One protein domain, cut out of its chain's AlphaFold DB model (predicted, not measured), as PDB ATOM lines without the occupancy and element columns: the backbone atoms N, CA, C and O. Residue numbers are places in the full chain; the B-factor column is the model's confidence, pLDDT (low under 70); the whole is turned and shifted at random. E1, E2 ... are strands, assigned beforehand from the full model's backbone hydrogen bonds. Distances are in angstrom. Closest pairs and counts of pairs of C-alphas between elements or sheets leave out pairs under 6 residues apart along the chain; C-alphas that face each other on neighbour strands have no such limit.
ATOM      1  N   GLY A 205      26.322 -67.806  18.242       64.56
ATOM      2  CA  GLY A 205      27.445 -68.298  19.057       64.56
ATOM      3  C   GLY A 205      28.853 -68.262  18.452       64.56
ATOM      4  O   GLY A 205      29.684 -69.048  18.892       64.56
ATOM      5  N   TYR A 206      29.134 -67.379  17.492       73.44
ATOM      6  CA  TYR A 206      30.492 -67.129  16.977       73.44
ATOM      7  C   TYR A 206      30.894 -65.664  17.148       73.44
ATOM      8  O   TYR A 206      30.032 -64.782  17.268       73.44
ATOM      9  N   ASP A 207      32.205 -65.430  17.132       79.25
ATOM     10  CA  ASP A 207      32.788 -64.096  17.192       79.25
ATOM     11  C   ASP A 207      32.754 -63.458  15.802       79.25
ATOM     12  O   ASP A 207      33.214 -64.039  14.810       79.25
ATOM     13  N   LEU A 208      32.166 -62.266  15.734       87.56
ATOM     14  CA  LEU A 208      32.096 -61.463  14.525       87.56
ATOM     15  C   LEU A 208      33.021 -60.259  14.665       87.56
ATOM     16  O   LEU A 208      32.825 -59.425  15.550       87.56
ATOM     17  N   GLU A 209      33.976 -60.146  13.750       92.00
ATOM     18  CA  GLU A 209      34.910 -59.028  13.687       92.00
ATOM     19  C   GLU A 209      34.669 -58.179  12.435       92.00
ATOM     20  O   GLU A 209      34.497 -58.693  11.327       92.00
ATOM     21  N   ILE A 210      34.614 -56.859  12.612       91.94
ATOM     22  CA  ILE A 210      34.480 -55.898  11.516       91.94
ATOM     23  C   ILE A 210      35.529 -54.802  11.679       91.94
ATOM     24  O   ILE A 210      35.460 -54.013  12.619       91.94
ATOM     25  N   SER A 211      36.468 -54.674  10.746       93.31
ATOM     26  CA  SER A 211      37.505 -53.636  10.863       93.31
ATOM     27  C   SER A 211      36.912 -52.231  10.711       93.31
ATOM     28  O   SER A 211      37.195 -51.345  11.522       93.31
ATOM     29  N   PHE A 212      36.035 -52.027   9.720       94.62
ATOM     30  CA  PHE A 212      35.334 -50.759   9.511       94.62
ATOM     31  C   PHE A 212      33.850 -50.947   9.169       94.62
ATOM     32  O   PHE A 212      33.506 -51.516   8.130       94.62
ATOM     33  N   LEU A 213      32.967 -50.406  10.013       92.81
ATOM     34  CA  LEU A 213      31.517 -50.400   9.815       92.81
ATOM     35  C   LEU A 213      31.010 -48.972   9.584       92.81
ATOM     36  O   LEU A 213      31.191 -48.094  10.421       92.81
ATOM     37  N   ASN A 214      30.321 -48.736   8.473       92.38
ATOM     38  CA  ASN A 214      29.679 -47.456   8.189       92.38
ATOM     39  C   ASN A 214      28.167 -47.637   8.021       92.38
ATOM     40  O   ASN A 214      27.732 -48.290   7.071       92.38
ATOM     41  N   ILE A 215      27.376 -47.059   8.924       90.75
ATOM     42  CA  ILE A 215      25.913 -47.134   8.918       90.75
ATOM     43  C   ILE A 215      25.375 -45.767   8.507       90.75
ATOM     44  O   ILE A 215      25.344 -44.843   9.314       90.75
ATOM     45  N   ILE A 216      24.987 -45.634   7.240       86.56
ATOM     46  CA  ILE A 216      24.512 -44.368   6.659       86.56
ATOM     47  C   ILE A 216      23.004 -44.212   6.866       86.56
ATOM     48  O   ILE A 216      22.520 -43.125   7.153       86.56
ATOM     49  N   SER A 217      22.250 -45.301   6.717       81.31
ATOM     50  CA  SER A 217      20.836 -45.352   7.088       81.31
ATOM     51  C   SER A 217      20.435 -46.794   7.415       81.31
ATOM     52  O   SER A 217      21.048 -47.728   6.895       81.31
ATOM     53  N   GLY A 218      19.422 -46.973   8.268       74.31
ATOM     54  CA  GLY A 218      18.865 -48.285   8.615       74.31
ATOM     55  C   GLY A 218      19.287 -48.839   9.981       74.31
ATOM     56  O   GLY A 218      19.940 -48.170  10.782       74.31
ATOM     57  N   ASN A 219      18.877 -50.084  10.234       78.12
ATOM     58  CA  ASN A 219      19.053 -50.789  11.507       78.12
ATOM     59  C   ASN A 219      19.937 -52.011  11.289       78.12
ATOM     60  O   ASN A 219      19.624 -52.782  10.403       78.12
ATOM     61  N   ILE A 220      20.981 -52.260  12.063       83.81
ATOM     62  CA  ILE A 220      21.749 -53.506  11.947       83.81
ATOM     63  C   ILE A 220      21.480 -54.377  13.169       83.81
ATOM     64  O   ILE A 220      21.692 -53.928  14.291       83.81
ATOM     65  N   ASP A 221      21.030 -55.613  12.953       84.69
ATOM     66  CA  ASP A 221      20.640 -56.539  14.017       84.69
ATOM     67  C   ASP A 221      21.570 -57.769  14.063       84.69
ATOM     68  O   ASP A 221      21.606 -58.590  13.145       84.69
ATOM     69  N   PHE A 222      22.264 -57.938  15.192       80.12
ATOM     70  CA  PHE A 222      23.185 -59.034  15.529       80.12
ATOM     71  C   PHE A 222      22.778 -59.726  16.839       80.12
ATOM     72  O   PHE A 222      23.587 -59.941  17.743       80.12
ATOM     73  N   LEU A 223      21.486 -60.019  16.993       73.88
ATOM     74  CA  LEU A 223      20.839 -60.338  18.277       73.88
ATOM     75  C   LEU A 223      21.498 -61.450  19.117       73.88
ATOM     76  O   LEU A 223      21.193 -61.561  20.303       73.88
ATOM     77  N   LYS A 224      22.344 -62.293  18.515       75.94
ATOM     78  CA  LYS A 224      22.915 -63.501  19.125       75.94
ATOM     79  C   LYS A 224      24.435 -63.641  18.951       75.94
ATOM     80  O   LYS A 224      24.961 -64.731  19.183       75.94
ATOM     81  N   SER A 225      25.124 -62.567  18.564       79.12
ATOM     82  CA  SER A 225      26.573 -62.568  18.305       79.12
ATOM     83  C   SER A 225      27.293 -61.531  19.163       79.12
ATOM     84  O   SER A 225      26.737 -60.471  19.468       79.12
ATOM     85  N   ASN A 226      28.533 -61.846  19.539       86.12
ATOM     86  CA  ASN A 226      29.459 -60.877  20.116       86.12
ATOM     87  C   ASN A 226      30.154 -60.145  18.967       86.12
ATOM     88  O   ASN A 226      30.647 -60.779  18.032       86.12
ATOM     89  N   LEU A 227      30.135 -58.817  19.020       89.31
ATOM     90  CA  LEU A 227      30.673 -57.952  17.977       89.31
ATOM     91  C   LEU A 227      31.969 -57.318  18.445       89.31
ATOM     92  O   LEU A 227      31.972 -56.605  19.449       89.31
ATOM     93  N   LYS A 228      33.022 -57.483  17.656       93.25
ATOM     94  CA  LYS A 228      34.237 -56.687  17.767       93.25
ATOM     95  C   LYS A 228      34.365 -55.797  16.542       93.25
ATOM     96  O   LYS A 228      34.328 -56.277  15.412       93.25
ATOM     97  N   ILE A 229      34.481 -54.492  16.752       93.12
ATOM     98  CA  ILE A 229      34.564 -53.519  15.666       93.12
ATOM     99  C   ILE A 229      35.806 -52.651  15.848       93.12
ATOM    100  O   ILE A 229      35.997 -52.029  16.891       93.12
ATOM    101  N   GLY A 230      36.643 -52.553  14.818       93.94
ATOM    102  CA  GLY A 230      37.758 -51.606  14.824       93.94
ATOM    103  C   GLY A 230      37.222 -50.177  14.904       93.94
ATOM    104  O   GLY A 230      37.396 -49.476  15.900       93.94
ATOM    105  N   ARG A 231      36.489 -49.756  13.874       94.69
ATOM    106  CA  ARG A 231      35.883 -48.424  13.818       94.69
ATOM    107  C   ARG A 231      34.463 -48.459  13.268       94.69
ATOM    108  O   ARG A 231      34.213 -49.089  12.243       94.69
ATOM    109  N   VAL A 232      33.552 -47.723  13.903       94.19
ATOM    110  CA  VAL A 232      32.165 -47.555  13.455       94.19
ATOM    111  C   VAL A 232      31.821 -46.088  13.213       94.19
ATOM    112  O   VAL A 232      32.223 -45.197  13.961       94.19
ATOM    113  N   SER A 233      31.077 -45.830  12.142       93.38
ATOM    114  CA  SER A 233      30.497 -44.526  11.825       93.38
ATOM    115  C   SER A 233      28.977 -44.629  11.753       93.38
ATOM    116  O   SER A 233      28.454 -45.483  11.038       93.38
ATOM    117  N   PHE A 234      28.287 -43.759  12.486       91.44
ATOM    118  CA  PHE A 234      26.830 -43.658  12.519       91.44
ATOM    119  C   PHE A 234      26.372 -42.324  11.935       91.44
ATOM    120  O   PHE A 234      26.992 -41.296  12.199       91.44
ATOM    121  N   TYR A 235      25.263 -42.340  11.206       88.44
ATOM    122  CA  TYR A 235      24.555 -41.149  10.726       88.44
ATOM    123  C   TYR A 235      23.169 -41.056  11.376       88.44
ATOM    124  O   TYR A 235      22.667 -42.055  11.896       88.44
ATOM    125  N   ASP A 236      22.547 -39.877  11.358       84.44
ATOM    126  CA  ASP A 236      21.234 -39.651  11.978       84.44
ATOM    127  C   ASP A 236      20.191 -40.722  11.583       84.44
ATOM    128  O   ASP A 236      20.043 -41.100  10.419       84.44
ATOM    129  N   GLY A 237      19.451 -41.219  12.576       82.00
ATOM    130  CA  GLY A 237      18.369 -42.196  12.417       82.00
ATOM    131  C   GLY A 237      18.834 -43.643  12.260       82.00
ATOM    132  O   GLY A 237      18.045 -44.490  11.839       82.00
ATOM    133  N   THR A 238      20.099 -43.938  12.568       89.50
ATOM    134  CA  THR A 238      20.656 -45.295  12.479       89.50
ATOM    135  C   THR A 238      20.593 -46.051  13.798       89.50
ATOM    136  O   THR A 238      20.603 -45.476  14.886       89.50
ATOM    137  N   PHE A 239      20.529 -47.377  13.704       89.06
ATOM    138  CA  PHE A 239      20.371 -48.243  14.865       89.06
ATOM    139  C   PHE A 239      21.289 -49.462  14.767       89.06
ATOM    140  O   PHE A 239      21.430 -50.046  13.693       89.06
ATOM    141  N   LEU A 240      21.893 -49.874  15.879       91.19
ATOM    142  CA  LEU A 240      22.709 -51.087  15.970       91.19
ATOM    143  C   LEU A 240      22.256 -51.918  17.165       91.19
ATOM    144  O   LEU A 240      22.267 -51.426  18.288       91.19
ATOM    145  N   LYS A 241      21.922 -53.190  16.952       90.31
ATOM    146  CA  LYS A 241      21.484 -54.110  18.000       90.31
ATOM    147  C   LYS A 241      22.335 -55.363  18.055       90.31
ATOM    148  O   LYS A 241      22.666 -55.911  17.011       90.31
ATOM    149  N   GLY A 242      22.627 -55.877  19.245       89.00
ATOM    150  CA  GLY A 242      23.406 -57.109  19.388       89.00
ATOM    151  C   GLY A 242      23.410 -57.713  20.789       89.00
ATOM    152  O   GLY A 242      22.647 -57.297  21.662       89.00
ATOM    153  N   ASN A 243      24.253 -58.729  21.001       88.25
ATOM    154  CA  ASN A 243      24.431 -59.341  22.320       88.25
ATOM    155  C   ASN A 243      25.451 -58.569  23.167       88.25
ATOM    156  O   ASN A 243      25.107 -58.068  24.236       88.25
ATOM    157  N   SER A 244      26.683 -58.446  22.675       90.44
ATOM    158  CA  SER A 244      27.748 -57.633  23.267       90.44
ATOM    159  C   SER A 244      28.519 -56.897  22.173       90.44
ATOM    160  O   SER A 244      28.508 -57.328  21.015       90.44
ATOM    161  N   LEU A 245      29.150 -55.779  22.535       93.25
ATOM    162  CA  LEU A 245      29.878 -54.919  21.609       93.25
ATOM    163  C   LEU A 245      31.206 -54.449  22.218       93.25
ATOM    164  O   LEU A 245      31.210 -53.815  23.271       93.25
ATOM    165  N   GLU A 246      32.304 -54.681  21.507       94.62
ATOM    166  CA  GLU A 246      33.620 -54.086  21.744       94.62
ATOM    167  C   GLU A 246      33.993 -53.219  20.534       94.62
ATOM    168  O   GLU A 246      34.023 -53.716  19.406       94.62
ATOM    169  N   VAL A 247      34.255 -51.923  20.736       94.25
ATOM    170  CA  VAL A 247      34.617 -50.993  19.654       94.25
ATOM    171  C   VAL A 247      35.836 -50.161  20.010       94.25
ATOM    172  O   VAL A 247      35.883 -49.553  21.077       94.25
ATOM    173  N   SER A 248      36.799 -50.044  19.092       92.94
ATOM    174  CA  SER A 248      37.947 -49.153  19.331       92.94
ATOM    175  C   SER A 248      37.604 -47.676  19.098       92.94
ATOM    176  O   SER A 248      38.023 -46.821  19.874       92.94
ATOM    177  N   ASP A 249      36.839 -47.350  18.053       92.75
ATOM    178  CA  ASP A 249      36.457 -45.967  17.727       92.75
ATOM    179  C   ASP A 249      35.013 -45.855  17.208       92.75
ATOM    180  O   ASP A 249      34.645 -46.477  16.207       92.75
ATOM    181  N   VAL A 250      34.203 -45.030  17.869       93.12
ATOM    182  CA  VAL A 250      32.842 -44.657  17.471       93.12
ATOM    183  C   VAL A 250      32.831 -43.199  17.012       93.12
ATOM    184  O   VAL A 250      33.211 -42.293  17.752       93.12
ATOM    185  N   SER A 251      32.335 -42.956  15.798       92.19
ATOM    186  CA  SER A 251      32.064 -41.614  15.266       92.19
ATOM    187  C   SER A 251      30.578 -41.457  14.934       92.19
ATOM    188  O   SER A 251      30.065 -42.164  14.069       92.19
ATOM    189  N   ILE A 252      29.890 -40.509  15.565       89.81
ATOM    190  CA  ILE A 252      28.523 -40.109  15.193       89.81
ATOM    191  C   ILE A 252      28.593 -38.859  14.317       89.81
ATOM    192  O   ILE A 252      29.212 -37.887  14.727       89.81
ATOM    193  N   TYR A 253      27.958 -38.857  13.150       86.38
ATOM    194  CA  TYR A 253      27.795 -37.686  12.287       86.38
ATOM    195  C   TYR A 253      26.348 -37.207  12.377       86.38
ATOM    196  O   TYR A 253      25.446 -37.937  11.966       86.38
ATOM    197  N   SER A 254      26.136 -35.997  12.900       76.44
ATOM    198  CA  SER A 254      24.792 -35.428  13.060       76.44
ATOM    199  C   SER A 254      24.645 -34.079  12.363       76.44
ATOM    200  O   SER A 254      25.513 -33.206  12.465       76.44
ATOM    201  N   GLY A 255      23.543 -33.940  11.624       63.41
ATOM    202  CA  GLY A 255      23.265 -32.861  10.683       63.41
ATOM    203  C   GLY A 255      22.100 -31.952  11.065       63.41
ATOM    204  O   GLY A 255      21.549 -31.343  10.158       63.41
ATOM    205  N   VAL A 256      21.785 -31.806  12.361       59.50
ATOM    206  CA  VAL A 256      20.722 -30.955  12.953       59.50
ATOM    207  C   VAL A 256      19.435 -31.749  13.281       59.50
ATOM    208  O   VAL A 256      18.914 -32.472  12.442       59.50
ATOM    209  N   TYR A 257      18.927 -31.553  14.512       56.31
ATOM    210  CA  TYR A 257      17.691 -32.064  15.159       56.31
ATOM    211  C   TYR A 257      17.794 -33.284  16.104       56.31
ATOM    212  O   TYR A 257      18.218 -34.373  15.738       56.31
ATOM    213  N   GLU A 258      17.271 -33.105  17.331       57.62
ATOM    214  CA  GLU A 258      17.197 -34.085  18.438       57.62
ATOM    215  C   GLU A 258      16.431 -35.385  18.118       57.62
ATOM    216  O   GLU A 258      16.490 -36.346  18.884       57.62
ATOM    217  N   ILE A 259      15.672 -35.427  17.020       59.06
ATOM    218  CA  ILE A 259      14.627 -36.441  16.818       59.06
ATOM    219  C   ILE A 259      15.208 -37.788  16.355       59.06
ATOM    220  O   ILE A 259      14.629 -38.830  16.653       59.06
ATOM    221  N   ASN A 260      16.367 -37.793  15.688       72.19
ATOM    222  CA  ASN A 260      16.920 -38.982  15.028       72.19
ATOM    223  C   ASN A 260      18.379 -39.250  15.434       72.19
ATOM    224  O   ASN A 260      19.251 -39.400  14.585       72.19
ATOM    225  N   VAL A 261      18.669 -39.317  16.732       81.38
ATOM    226  CA  VAL A 261      20.019 -39.664  17.211       81.38
ATOM    227  C   VAL A 261      20.307 -41.152  16.958       81.38
ATOM    228  O   VAL A 261      19.418 -41.979  17.185       81.38
ATOM    229  N   PRO A 262      21.526 -41.530  16.524       88.06
ATOM    230  CA  PRO A 262      21.904 -42.934  16.434       88.06
ATOM    231  C   PRO A 262      21.776 -43.665  17.768       88.06
ATOM    232  O   PRO A 262      22.088 -43.105  18.821       88.06
ATOM    233  N   PHE A 263      21.374 -44.934  17.726       91.00
ATOM    234  CA  PHE A 263      21.139 -45.705  18.944       91.00
ATOM    235  C   PHE A 263      21.746 -47.107  18.889       91.00
ATOM    236  O   PHE A 263      21.526 -47.870  17.947       91.00
ATOM    237  N   ILE A 264      22.481 -47.463  19.939       93.00
ATOM    238  CA  ILE A 264      23.093 -48.776  20.131       93.00
ATOM    239  C   ILE A 264      22.301 -49.530  21.201       93.00
ATOM    240  O   ILE A 264      22.141 -49.051  22.318       93.00
ATOM    241  N   GLN A 265      21.830 -50.735  20.906       93.12
ATOM    242  CA  GLN A 265      21.137 -51.600  21.854       93.12
ATOM    243  C   GLN A 265      21.860 -52.942  21.995       93.12
ATOM    244  O   GLN A 265      21.769 -53.799  21.122       93.12
ATOM    245  N   MET A 266      22.509 -53.178  23.128       93.25
ATOM    246  CA  MET A 266      23.127 -54.469  23.438       93.25
ATOM    247  C   MET A 266      22.386 -55.176  24.567       93.25
ATOM    248  O   MET A 266      21.916 -54.535  25.504       93.25
ATOM    249  N   ASN A 267      22.280 -56.500  24.497       89.94
ATOM    250  CA  ASN A 267      21.645 -57.276  25.565       89.94
ATOM    251  C   ASN A 267      22.516 -57.332  26.834       89.94
ATOM    252  O   ASN A 267      21.973 -57.250  27.931       89.94
ATOM    253  N   ASN A 268      23.844 -57.432  26.685       90.06
ATOM    254  CA  ASN A 268      24.783 -57.668  27.787       90.06
ATOM    255  C   ASN A 268      25.711 -56.475  28.045       90.06
ATOM    256  O   ASN A 268      25.426 -55.687  28.937       90.06
ATOM    257  N   SER A 269      26.811 -56.342  27.297       91.81
ATOM    258  CA  SER A 269      27.883 -55.373  27.572       91.81
ATOM    259  C   SER A 269      28.239 -54.516  26.354       91.81
ATOM    260  O   SER A 269      28.055 -54.931  25.205       91.81
ATOM    261  N   VAL A 270      28.742 -53.307  26.619       94.12
ATOM    262  CA  VAL A 270      29.291 -52.368  25.627       94.12
ATOM    263  C   VAL A 270      30.615 -51.813  26.151       94.12
ATOM    264  O   VAL A 270      30.643 -51.206  27.221       94.12
ATOM    265  N   SER A 271      31.689 -51.986  25.385       93.44
ATOM    266  CA  SER A 271      33.008 -51.399  25.641       93.44
ATOM    267  C   SER A 271      33.427 -50.553  24.446       93.44
ATOM    268  O   SER A 271      33.435 -51.050  23.318       93.44
ATOM    269  N   ILE A 272      33.742 -49.277  24.671       92.25
ATOM    270  CA  ILE A 272      34.118 -48.324  23.622       92.25
ATOM    271  C   ILE A 272      35.392 -47.589  24.045       92.25
ATOM    272  O   ILE A 272      35.357 -46.787  24.972       92.25
ATOM    273  N   ASN A 273      36.506 -47.773  23.336       89.06
ATOM    274  CA  ASN A 273      37.745 -47.085  23.722       89.06
ATOM    275  C   ASN A 273      37.633 -45.578  23.428       89.06
ATOM    276  O   ASN A 273      37.912 -44.737  24.279       89.06
ATOM    277  N   ARG A 274      37.190 -45.200  22.223       87.50
ATOM    278  CA  ARG A 274      37.004 -43.792  21.836       87.50
ATOM    279  C   ARG A 274      35.603 -43.549  21.310       87.50
ATOM    280  O   ARG A 274      35.154 -44.227  20.392       87.50
ATOM    281  N   PHE A 275      34.942 -42.536  21.851       89.00
ATOM    282  CA  PHE A 275      33.634 -42.092  21.398       89.00
ATOM    283  C   PHE A 275      33.687 -40.618  21.003       89.00
ATOM    284  O   PHE A 275      34.052 -39.754  21.805       89.00
ATOM    285  N   SER A 276      33.318 -40.338  19.753       87.88
ATOM    286  CA  SER A 276      33.316 -38.997  19.180       87.88
ATOM    287  C   SER A 276      31.980 -38.644  18.534       87.88
ATOM    288  O   SER A 276      31.420 -39.413  17.752       87.88
ATOM    289  N   VAL A 277      31.482 -37.446  18.829       85.94
ATOM    290  CA  VAL A 277      30.343 -36.842  18.123       85.94
ATOM    291  C   VAL A 277      30.879 -35.772  17.185       85.94
ATOM    292  O   VAL A 277      31.608 -34.894  17.622       85.94
ATOM    293  N   LYS A 278      30.536 -35.844  15.905       84.12
ATOM    294  CA  LYS A 278      30.924 -34.902  14.858       84.12
ATOM    295  C   LYS A 278      29.706 -34.100  14.426       84.12
ATOM    296  O   LYS A 278      28.737 -34.672  13.922       84.12
ATOM    297  N   TYR A 279      29.763 -32.791  14.636       78.38
ATOM    298  CA  TYR A 279      28.632 -31.891  14.428       78.38
ATOM    299  C   TYR A 279      28.938 -30.866  13.332       78.38
ATOM    300  O   TYR A 279      30.032 -30.300  13.305       78.38
ATOM    301  N   ASN A 280      27.981 -30.648  12.427       69.00
ATOM    302  CA  ASN A 280      28.127 -29.779  11.250       69.00
ATOM    303  C   ASN A 280      27.805 -28.294  11.506       69.00
ATOM    304  O   ASN A 280      27.858 -27.514  10.569       69.00
ATOM    305  N   THR A 281      27.402 -27.888  12.716       63.94
ATOM    306  CA  THR A 281      27.072 -26.479  13.007       63.94
ATOM    307  C   THR A 281      27.591 -26.042  14.379       63.94
ATOM    308  O   THR A 281      27.814 -26.855  15.271       63.94
ATOM    309  N   GLU A 282      27.792 -24.743  14.588       58.75
ATOM    310  CA  GLU A 282      28.187 -24.202  15.901       58.75
ATOM    311  C   GLU A 282      26.990 -23.900  16.826       58.75
ATOM    312  O   GLU A 282      27.148 -23.573  18.009       58.75
ATOM    313  N   GLU A 283      25.771 -23.995  16.296       57.28
ATOM    314  CA  GLU A 283      24.530 -23.655  16.991       57.28
ATOM    315  C   GLU A 283      23.961 -24.873  17.723       57.28
ATOM    316  O   GLU A 283      22.992 -25.497  17.297       57.28
ATOM    317  N   ILE A 284      24.580 -25.226  18.848       59.81
ATOM    318  CA  ILE A 284      24.055 -26.252  19.752       59.81
ATOM    319  C   ILE A 284      23.383 -25.572  20.952       59.81
ATOM    320  O   ILE A 284      24.058 -24.999  21.812       59.81
ATOM    321  N   ALA A 285      22.051 -25.665  21.032       56.69
ATOM    322  CA  ALA A 285      21.334 -25.538  22.301       56.69
ATOM    323  C   ALA A 285      21.637 -26.770  23.175       56.69
ATOM    324  O   ALA A 285      21.989 -27.818  22.641       56.69
ATOM    325  N   TYR A 286      21.543 -26.647  24.506       58.03
ATOM    326  CA  TYR A 286      21.718 -27.778  25.429       58.03
ATOM    327  C   TYR A 286      20.973 -29.011  24.900       58.03
ATOM    328  O   TYR A 286      19.750 -28.978  24.784       58.03
ATOM    329  N   ASN A 287      21.714 -30.070  24.577       71.00
ATOM    330  CA  ASN A 287      21.170 -31.271  23.958       71.00
ATOM    331  C   ASN A 287      21.450 -32.473  24.857       71.00
ATOM    332  O   ASN A 287      22.548 -32.639  25.405       71.00
ATOM    333  N   ARG A 288      20.442 -33.336  24.986       79.62
ATOM    334  CA  ARG A 288      20.524 -34.599  25.720       79.62
ATOM    335  C   ARG A 288      20.231 -35.750  24.774       79.62
ATOM    336  O   ARG A 288      19.110 -35.895  24.292       79.62
ATOM    337  N   TRP A 289      21.225 -36.595  24.540       86.06
ATOM    338  CA  TRP A 289      21.132 -37.696  23.587       86.06
ATOM    339  C   TRP A 289      21.093 -39.042  24.297       86.06
ATOM    340  O   TRP A 289      22.006 -39.389  25.041       86.06
ATOM    341  N   LYS A 290      20.042 -39.827  24.042       88.00
ATOM    342  CA  LYS A 290      19.968 -41.238  24.448       88.00
ATOM    343  C   LYS A 290      20.653 -42.064  23.365       88.00
ATOM    344  O   LYS A 290      20.107 -42.160  22.275       88.00
ATOM    345  N   ILE A 291      21.825 -42.625  23.655       89.12
ATOM    346  CA  ILE A 291      22.681 -43.227  22.616       89.12
ATOM    347  C   ILE A 291      22.897 -44.731  22.769       89.12
ATOM    348  O   ILE A 291      23.143 -45.410  21.778       89.12
ATOM    349  N   ILE A 292      22.835 -45.267  23.991       93.19
ATOM    350  CA  ILE A 292      23.135 -46.677  24.255       93.19
ATOM    351  C   ILE A 292      22.116 -47.234  25.237       93.19
ATOM    352  O   ILE A 292      21.841 -46.608  26.256       93.19
ATOM    353  N   ARG A 293      21.605 -48.433  24.975       93.81
ATOM    354  CA  ARG A 293      20.938 -49.286  25.959       93.81
ATOM    355  C   ARG A 293      21.729 -50.575  26.111       93.81
ATOM    356  O   ARG A 293      21.983 -51.241  25.110       93.81
ATOM    357  N   SER A 294      22.117 -50.926  27.332       93.44
ATOM    358  CA  SER A 294      22.933 -52.117  27.596       93.44
ATOM    359  C   SER A 294      22.571 -52.758  28.931       93.44
ATOM    360  O   SER A 294      22.192 -52.055  29.860       93.44
ATOM    361  N   GLY A 295      22.674 -54.087  29.031       88.81
ATOM    362  CA  GLY A 295      22.426 -54.821  30.277       88.81
ATOM    363  C   GLY A 295      23.395 -54.467  31.409       88.81
ATOM    364  O   GLY A 295      23.102 -54.733  32.573       88.81
ATOM    365  N   GLN A 296      24.530 -53.854  31.078       90.62
ATOM    366  CA  GLN A 296      25.546 -53.368  32.004       90.62
ATOM    367  C   GLN A 296      25.908 -51.917  31.677       90.62
ATOM    368  O   GLN A 296      25.685 -51.442  30.562       90.62
ATOM    369  N   GLN A 297      26.493 -51.212  32.646       90.12
ATOM    370  CA  GLN A 297      27.018 -49.867  32.423       90.12
ATOM    371  C   GLN A 297      28.114 -49.907  31.339       90.12
ATOM    372  O   GLN A 297      29.064 -50.681  31.487       90.12
ATOM    373  N   PRO A 298      28.015 -49.103  30.261       88.69
ATOM    374  CA  PRO A 298      29.055 -49.052  29.241       88.69
ATOM    375  C   PRO A 298      30.381 -48.520  29.785       88.69
ATOM    376  O   PRO A 298      30.399 -47.656  30.664       88.69
ATOM    377  N   VAL A 299      31.483 -49.003  29.217       87.06
ATOM    378  CA  VAL A 299      32.839 -48.534  29.533       87.06
ATOM    379  C   VAL A 299      33.337 -47.634  28.404       87.06
ATOM    380  O   VAL A 299      33.263 -48.020  27.236       87.06
ATOM    381  N   PHE A 300      33.837 -46.446  28.762       84.56
ATOM    382  CA  PHE A 300      34.446 -45.484  27.844       84.56
ATOM    383  C   PHE A 300      35.846 -45.084  28.325       84.56
ATOM    384  O   PHE A 300      35.955 -44.587  29.446       84.56
ATOM    385  N   ASP A 301      36.883 -45.202  27.485       80.31
ATOM    386  CA  ASP A 301      38.215 -44.665  27.839       80.31
ATOM    387  C   ASP A 301      38.331 -43.169  27.501       80.31
ATOM    388  O   ASP A 301      39.019 -42.413  28.186       80.31
ATOM    389  N   LEU A 302      37.666 -42.723  26.427       77.06
ATOM    390  CA  LEU A 302      37.715 -41.341  25.950       77.06
ATOM    391  C   LEU A 302      36.393 -40.899  25.306       77.06
ATOM    392  O   LEU A 302      35.919 -41.521  24.354       77.06
ATOM    393  N   LEU A 303      35.858 -39.760  25.753       81.00
ATOM    394  CA  LEU A 303      34.609 -39.154  25.270       81.00
ATOM    395  C   LEU A 303      34.836 -37.707  24.811       81.00
ATOM    396  O   LEU A 303      35.288 -36.874  25.598       81.00
ATOM    397  N   LYS A 304      34.536 -37.398  23.541       80.88
ATOM    398  CA  LYS A 304      34.780 -36.071  22.937       80.88
ATOM    399  C   LYS A 304      33.684 -35.641  21.949       80.88
ATOM    400  O   LYS A 304      33.156 -36.446  21.189       80.88
ATOM    401  N   LEU A 305      33.391 -34.348  21.897       76.94
ATOM    402  CA  LEU A 305      32.607 -33.662  20.866       76.94
ATOM    403  C   LEU A 305      33.569 -32.953  19.916       76.94
ATOM    404  O   LEU A 305      34.508 -32.326  20.385       76.94
ATOM    405  N   ILE A 306      33.347 -33.043  18.609       74.38
ATOM    406  CA  ILE A 306      34.175 -32.452  17.556       74.38
ATOM    407  C   ILE A 306      33.271 -31.631  16.632       74.38
ATOM    408  O   ILE A 306      32.364 -32.168  15.996       74.38
ATOM    409  N   PHE A 307      33.542 -30.338  16.505       69.56
ATOM    410  CA  PHE A 307      32.871 -29.484  15.522       69.56
ATOM    411  C   PHE A 307      33.597 -29.585  14.182       69.56
ATOM    412  O   PHE A 307      34.801 -29.340  14.108       69.56
ATOM    413  N   LEU A 308      32.888 -29.984  13.126       67.25
ATOM    414  CA  LEU A 308      33.501 -30.260  11.823       67.25
ATOM    415  C   LEU A 308      34.027 -28.990  11.144       67.25
ATOM    416  O   LEU A 308      35.101 -29.041  10.546       67.25
ATOM    417  N   ASP A 309      33.338 -27.864  11.325       61.47
ATOM    418  CA  ASP A 309      33.706 -26.590  10.699       61.47
ATOM    419  C   ASP A 309      34.872 -25.881  11.405       61.47
ATOM    420  O   ASP A 309      35.652 -25.181  10.761       61.47
ATOM    421  N   THR A 310      35.055 -26.101  12.711       59.38
ATOM    422  CA  THR A 310      36.058 -25.375  13.520       59.38
ATOM    423  C   THR A 310      37.142 -26.247  14.141       59.38
ATOM    424  O   THR A 310      38.091 -25.717  14.719       59.38
ATOM    425  N   LYS A 311      37.026 -27.578  14.039       61.53
ATOM    426  CA  LYS A 311      37.880 -28.566  14.730       61.53
ATOM    427  C   LYS A 311      37.946 -28.377  16.251       61.53
ATOM    428  O   LYS A 311      38.867 -28.879  16.892       61.53
ATOM    429  N   VAL A 312      36.983 -27.672  16.843       63.81
ATOM    430  CA  VAL A 312      36.897 -27.509  18.297       63.81
ATOM    431  C   VAL A 312      36.553 -28.860  18.915       63.81
ATOM    432  O   VAL A 312      35.641 -29.543  18.443       63.81
ATOM    433  N   ILE A 313      37.290 -29.236  19.960       60.94
ATOM    434  CA  ILE A 313      37.090 -30.483  20.693       60.94
ATOM    435  C   ILE A 313      36.614 -30.143  22.104       60.94
ATOM    436  O   ILE A 313      37.303 -29.424  22.817       60.94
ATOM    437  N   ILE A 314      35.455 -30.658  22.518       68.94
ATOM    438  CA  ILE A 314      34.901 -30.431  23.863       68.94
ATOM    439  C   ILE A 314      34.709 -31.784  24.562       68.94
ATOM    440  O   ILE A 314      34.124 -32.684  23.958       68.94
ATOM    441  N   PRO A 315      35.185 -31.980  25.804       62.31
ATOM    442  CA  PRO A 315      34.869 -33.186  26.565       62.31
ATOM    443  C   PRO A 315      33.356 -33.294  26.814       62.31
ATOM    444  O   PRO A 315      32.668 -32.292  27.002       62.31
ATOM    445  N   LEU A 316      32.835 -34.520  26.777       73.81
ATOM    446  CA  LEU A 316      31.413 -34.816  26.968       73.81
ATOM    447  C   LEU A 316      31.158 -35.378  28.367       73.81
ATOM    448  O   LEU A 316      31.916 -36.231  28.827       73.81
ATOM    449  N   ASP A 317      30.037 -34.988  28.973       79.69
ATOM    450  CA  ASP A 317      29.515 -35.636  30.176       79.69
ATOM    451  C   ASP A 317      28.486 -36.707  29.802       79.69
ATOM    452  O   ASP A 317      27.727 -36.581  28.834       79.69
ATOM    453  N   TRP A 318      28.416 -37.769  30.602       86.44
ATOM    454  CA  TRP A 318      27.464 -38.856  30.399       86.44
ATOM    455  C   TRP A 318      26.898 -39.384  31.717       86.44
ATOM    456  O   TRP A 318      27.490 -39.233  32.784       86.44
ATOM    457  N   TYR A 319      25.724 -40.004  31.631       90.12
ATOM    458  CA  TYR A 319      25.009 -40.602  32.754       90.12
ATOM    459  C   TYR A 319      24.362 -41.925  32.326       90.12
ATOM    460  O   TYR A 319      23.753 -41.996  31.257       90.12
ATOM    461  N   PHE A 320      24.469 -42.962  33.162       90.06
ATOM    462  CA  PHE A 320      23.795 -44.250  32.969       90.06
ATOM    463  C   PHE A 320      22.617 -44.389  33.929       90.06
ATOM    464  O   PHE A 320      22.780 -44.336  35.147       90.06
ATOM    465  N   ASP A 321      21.426 -44.574  33.369       90.88
ATOM    466  CA  ASP A 321      20.204 -44.813  34.125       90.88
ATOM    467  C   ASP A 321      20.043 -46.311  34.418       90.88
ATOM    468  O   ASP A 321      19.743 -47.091  33.515       90.88
ATOM    469  N   ASN A 322      20.214 -46.704  35.682       88.81
ATOM    470  CA  ASN A 322      20.090 -48.097  36.121       88.81
ATOM    471  C   ASN A 322      18.660 -48.660  36.008       88.81
ATOM    472  O   ASN A 322      18.505 -49.879  35.951       88.81
ATOM    473  N   GLU A 323      17.618 -47.819  35.978       89.38
ATOM    474  CA  GLU A 323      16.228 -48.285  35.855       89.38
ATOM    475  C   GLU A 323      15.872 -48.578  34.397       89.38
ATOM    476  O   GLU A 323      15.313 -49.630  34.075       89.38
ATOM    477  N   THR A 324      16.208 -47.653  33.491       90.38
ATOM    478  CA  THR A 324      15.904 -47.812  32.058       90.38
ATOM    479  C   THR A 324      16.996 -48.551  31.283       90.38
ATOM    480  O   THR A 324      16.746 -49.001  30.157       90.38
ATOM    481  N   LEU A 325      18.175 -48.724  31.893       92.38
ATOM    482  CA  LEU A 325      19.400 -49.275  31.307       92.38
ATOM    483  C   LEU A 325      19.922 -48.453  30.117       92.38
ATOM    484  O   LEU A 325      20.503 -49.001  29.177       92.38
ATOM    485  N   ILE A 326      19.671 -47.138  30.123       92.06
ATOM    486  CA  ILE A 326      20.003 -46.217  29.028       92.06
ATOM    487  C   ILE A 326      21.140 -45.280  29.443       92.06
ATOM    488  O   ILE A 326      21.080 -44.619  30.476       92.06
ATOM    489  N   THR A 327      22.146 -45.161  28.579       90.94
ATOM    490  CA  THR A 327      23.189 -44.135  28.653       90.94
ATOM    491  C   THR A 327      22.761 -42.884  27.903       90.94
ATOM    492  O   THR A 327      22.367 -42.937  26.731       90.94
ATOM    493  N   GLN A 328      22.876 -41.756  28.590       89.25
ATOM    494  CA  GLN A 328      22.615 -40.425  28.070       89.25
ATOM    495  C   GLN A 328      23.925 -39.645  28.008       89.25
ATOM    496  O   GLN A 328      24.656 -39.612  28.995       89.25
ATOM    497  N   ILE A 329      24.201 -39.005  26.875       86.19
ATOM    498  CA  ILE A 329      25.269 -38.010  26.760       86.19
ATOM    499  C   ILE A 329      24.630 -36.628  26.821       86.19
ATOM    500  O   ILE A 329      23.672 -36.347  26.094       86.19
ATOM    501  N   ASN A 330      25.170 -35.781  27.692       81.19
ATOM    502  CA  ASN A 330      24.787 -34.383  27.798       81.19
ATOM    503  C   ASN A 330      25.941 -33.527  27.280       81.19
ATOM    504  O   ASN A 330      27.105 -33.764  27.602       81.19
ATOM    505  N   PHE A 331      25.613 -32.504  26.505       76.31
ATOM    506  CA  PHE A 331      26.584 -31.486  26.142       76.31
ATOM    507  C   PHE A 331      25.940 -30.111  26.145       76.31
ATOM    508  O   PHE A 331      24.845 -29.892  25.623       76.31
ATOM    509  N   GLN A 332      26.651 -29.183  26.774       65.44
ATOM    510  CA  GLN A 332      26.273 -27.789  26.895       65.44
ATOM    511  C   GLN A 332      27.382 -26.947  26.275       65.44
ATOM    512  O   GLN A 332      28.558 -27.135  26.587       65.44
ATOM    513  N   ARG A 333      27.023 -25.995  25.409       60.38
ATOM    514  CA  ARG A 333      27.993 -25.012  24.927       60.38
ATOM    515  C   ARG A 333      28.468 -24.171  26.112       60.38
ATOM    516  O   ARG A 333      27.675 -23.473  26.742       60.38
ATOM    517  N   ILE A 334      29.769 -24.209  26.387       55.66
ATOM    518  CA  ILE A 334      30.423 -23.202  27.221       55.66
ATOM    519  C   ILE A 334      30.696 -22.011  26.297       55.66
ATOM    520  O   ILE A 334      31.418 -22.148  25.312       55.66
ATOM    521  N   ASN A 335      30.103 -20.849  26.578       51.62
ATOM    522  CA  ASN A 335      30.359 -19.605  25.842       51.62
ATOM    523  C   ASN A 335      31.776 -19.073  26.144       51.62
ATOM    524  O   ASN A 335      31.927 -18.051  26.808       51.62
ATOM    525  N   LYS A 336      32.825 -19.771  25.694       56.16
ATOM    526  CA  LYS A 336      34.195 -19.238  25.636       56.16
ATOM    527  C   LYS A 336      34.447 -18.671  24.237       56.16
ATOM    528  O   LYS A 336      34.006 -19.251  23.242       56.16
TER     529      LYS A 336
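This is residues 205 to 336 of the 873 residues of an uncharacterized protein of Trichomonas vaginalis (UniProt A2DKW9). What shape would a reader see first? The printed part is wound in stacked turns, a solenoid: E1, E2, E3, E5 and E7 lie side by side along one wall, and the first parts of E2 and E3, then E4, E6 and E10, along the opposite wall. At the far end E8 folds back on E7 and runs on into E9, whose hairpin with E10 ends the stack beside E6. What is it made of? The printed part has 132 residues, no named helix and ten strands, E1 to E10 in order, all strand in class, in one mixed, branched sheet. How large is it? It is compact, with a radius of gyration of the C-alphas of 14.3 A, and elongated, with spans of 49 by 32 by 26 A.

How do the first turns stack? E1, residues 207 to 215, is the parallel neighbour of E2, residues 219 to 235, at 35 degrees, with N 210 and O 228 2.9 A apart. E2 bends by 165 degrees at residue 227; on its other side E3, residues 239 to 254, is parallel to it, with N 220 and O 239 2.8 A apart. Where does the sheet branch? At E3, which bends by 166 degrees at residue 243: E4, residues 263 to 266, and E5, residues 270 to 279, are both parallel to it on the side other than E2's, with N 240 and O 263 2.9 A apart and N 247 and O 271 2.8 A apart. What follows? E6, residues 287 to 293, is parallel to E4, with N 264 and O 291 2.8 A apart, and E7, residues 299 to 307, is parallel to E5, with N 272 and O 299 2.9 A apart. How does it end? E7 and E8, residues 313 to 315, form a hairpin, with N 305 and O 314 2.7 A apart. E9, residues 317 to 321, and E10, residues 326 to 331, form another, with N 319 and O 328 2.9 A apart; E10 is antiparallel to E6, with N 289 and O 329 2.9 A apart.

Where do the strands begin and end? C-alpha 207 of E1 is at (32.788, -64.096, 17.192), and C-alpha 331 of E10 at (26.584, -31.486, 26.142). Which are long? From first to last C-alpha E7 measures 23.6 A, E5 23.3 A and E1 20.1 A, but E2, with 17 residues, 11.1 A.

How far does it reach? The two C-alphas farthest apart, those of Gly 205 and Lys 336, are 50.0 A apart. Are there gaps or long links? The printed part has no cut and no long link. Where is confidence low? The pLDDT is under 70 at residue 205 and residues 255 to 259, 280 to 286, 307 to 315 and 332 to 336.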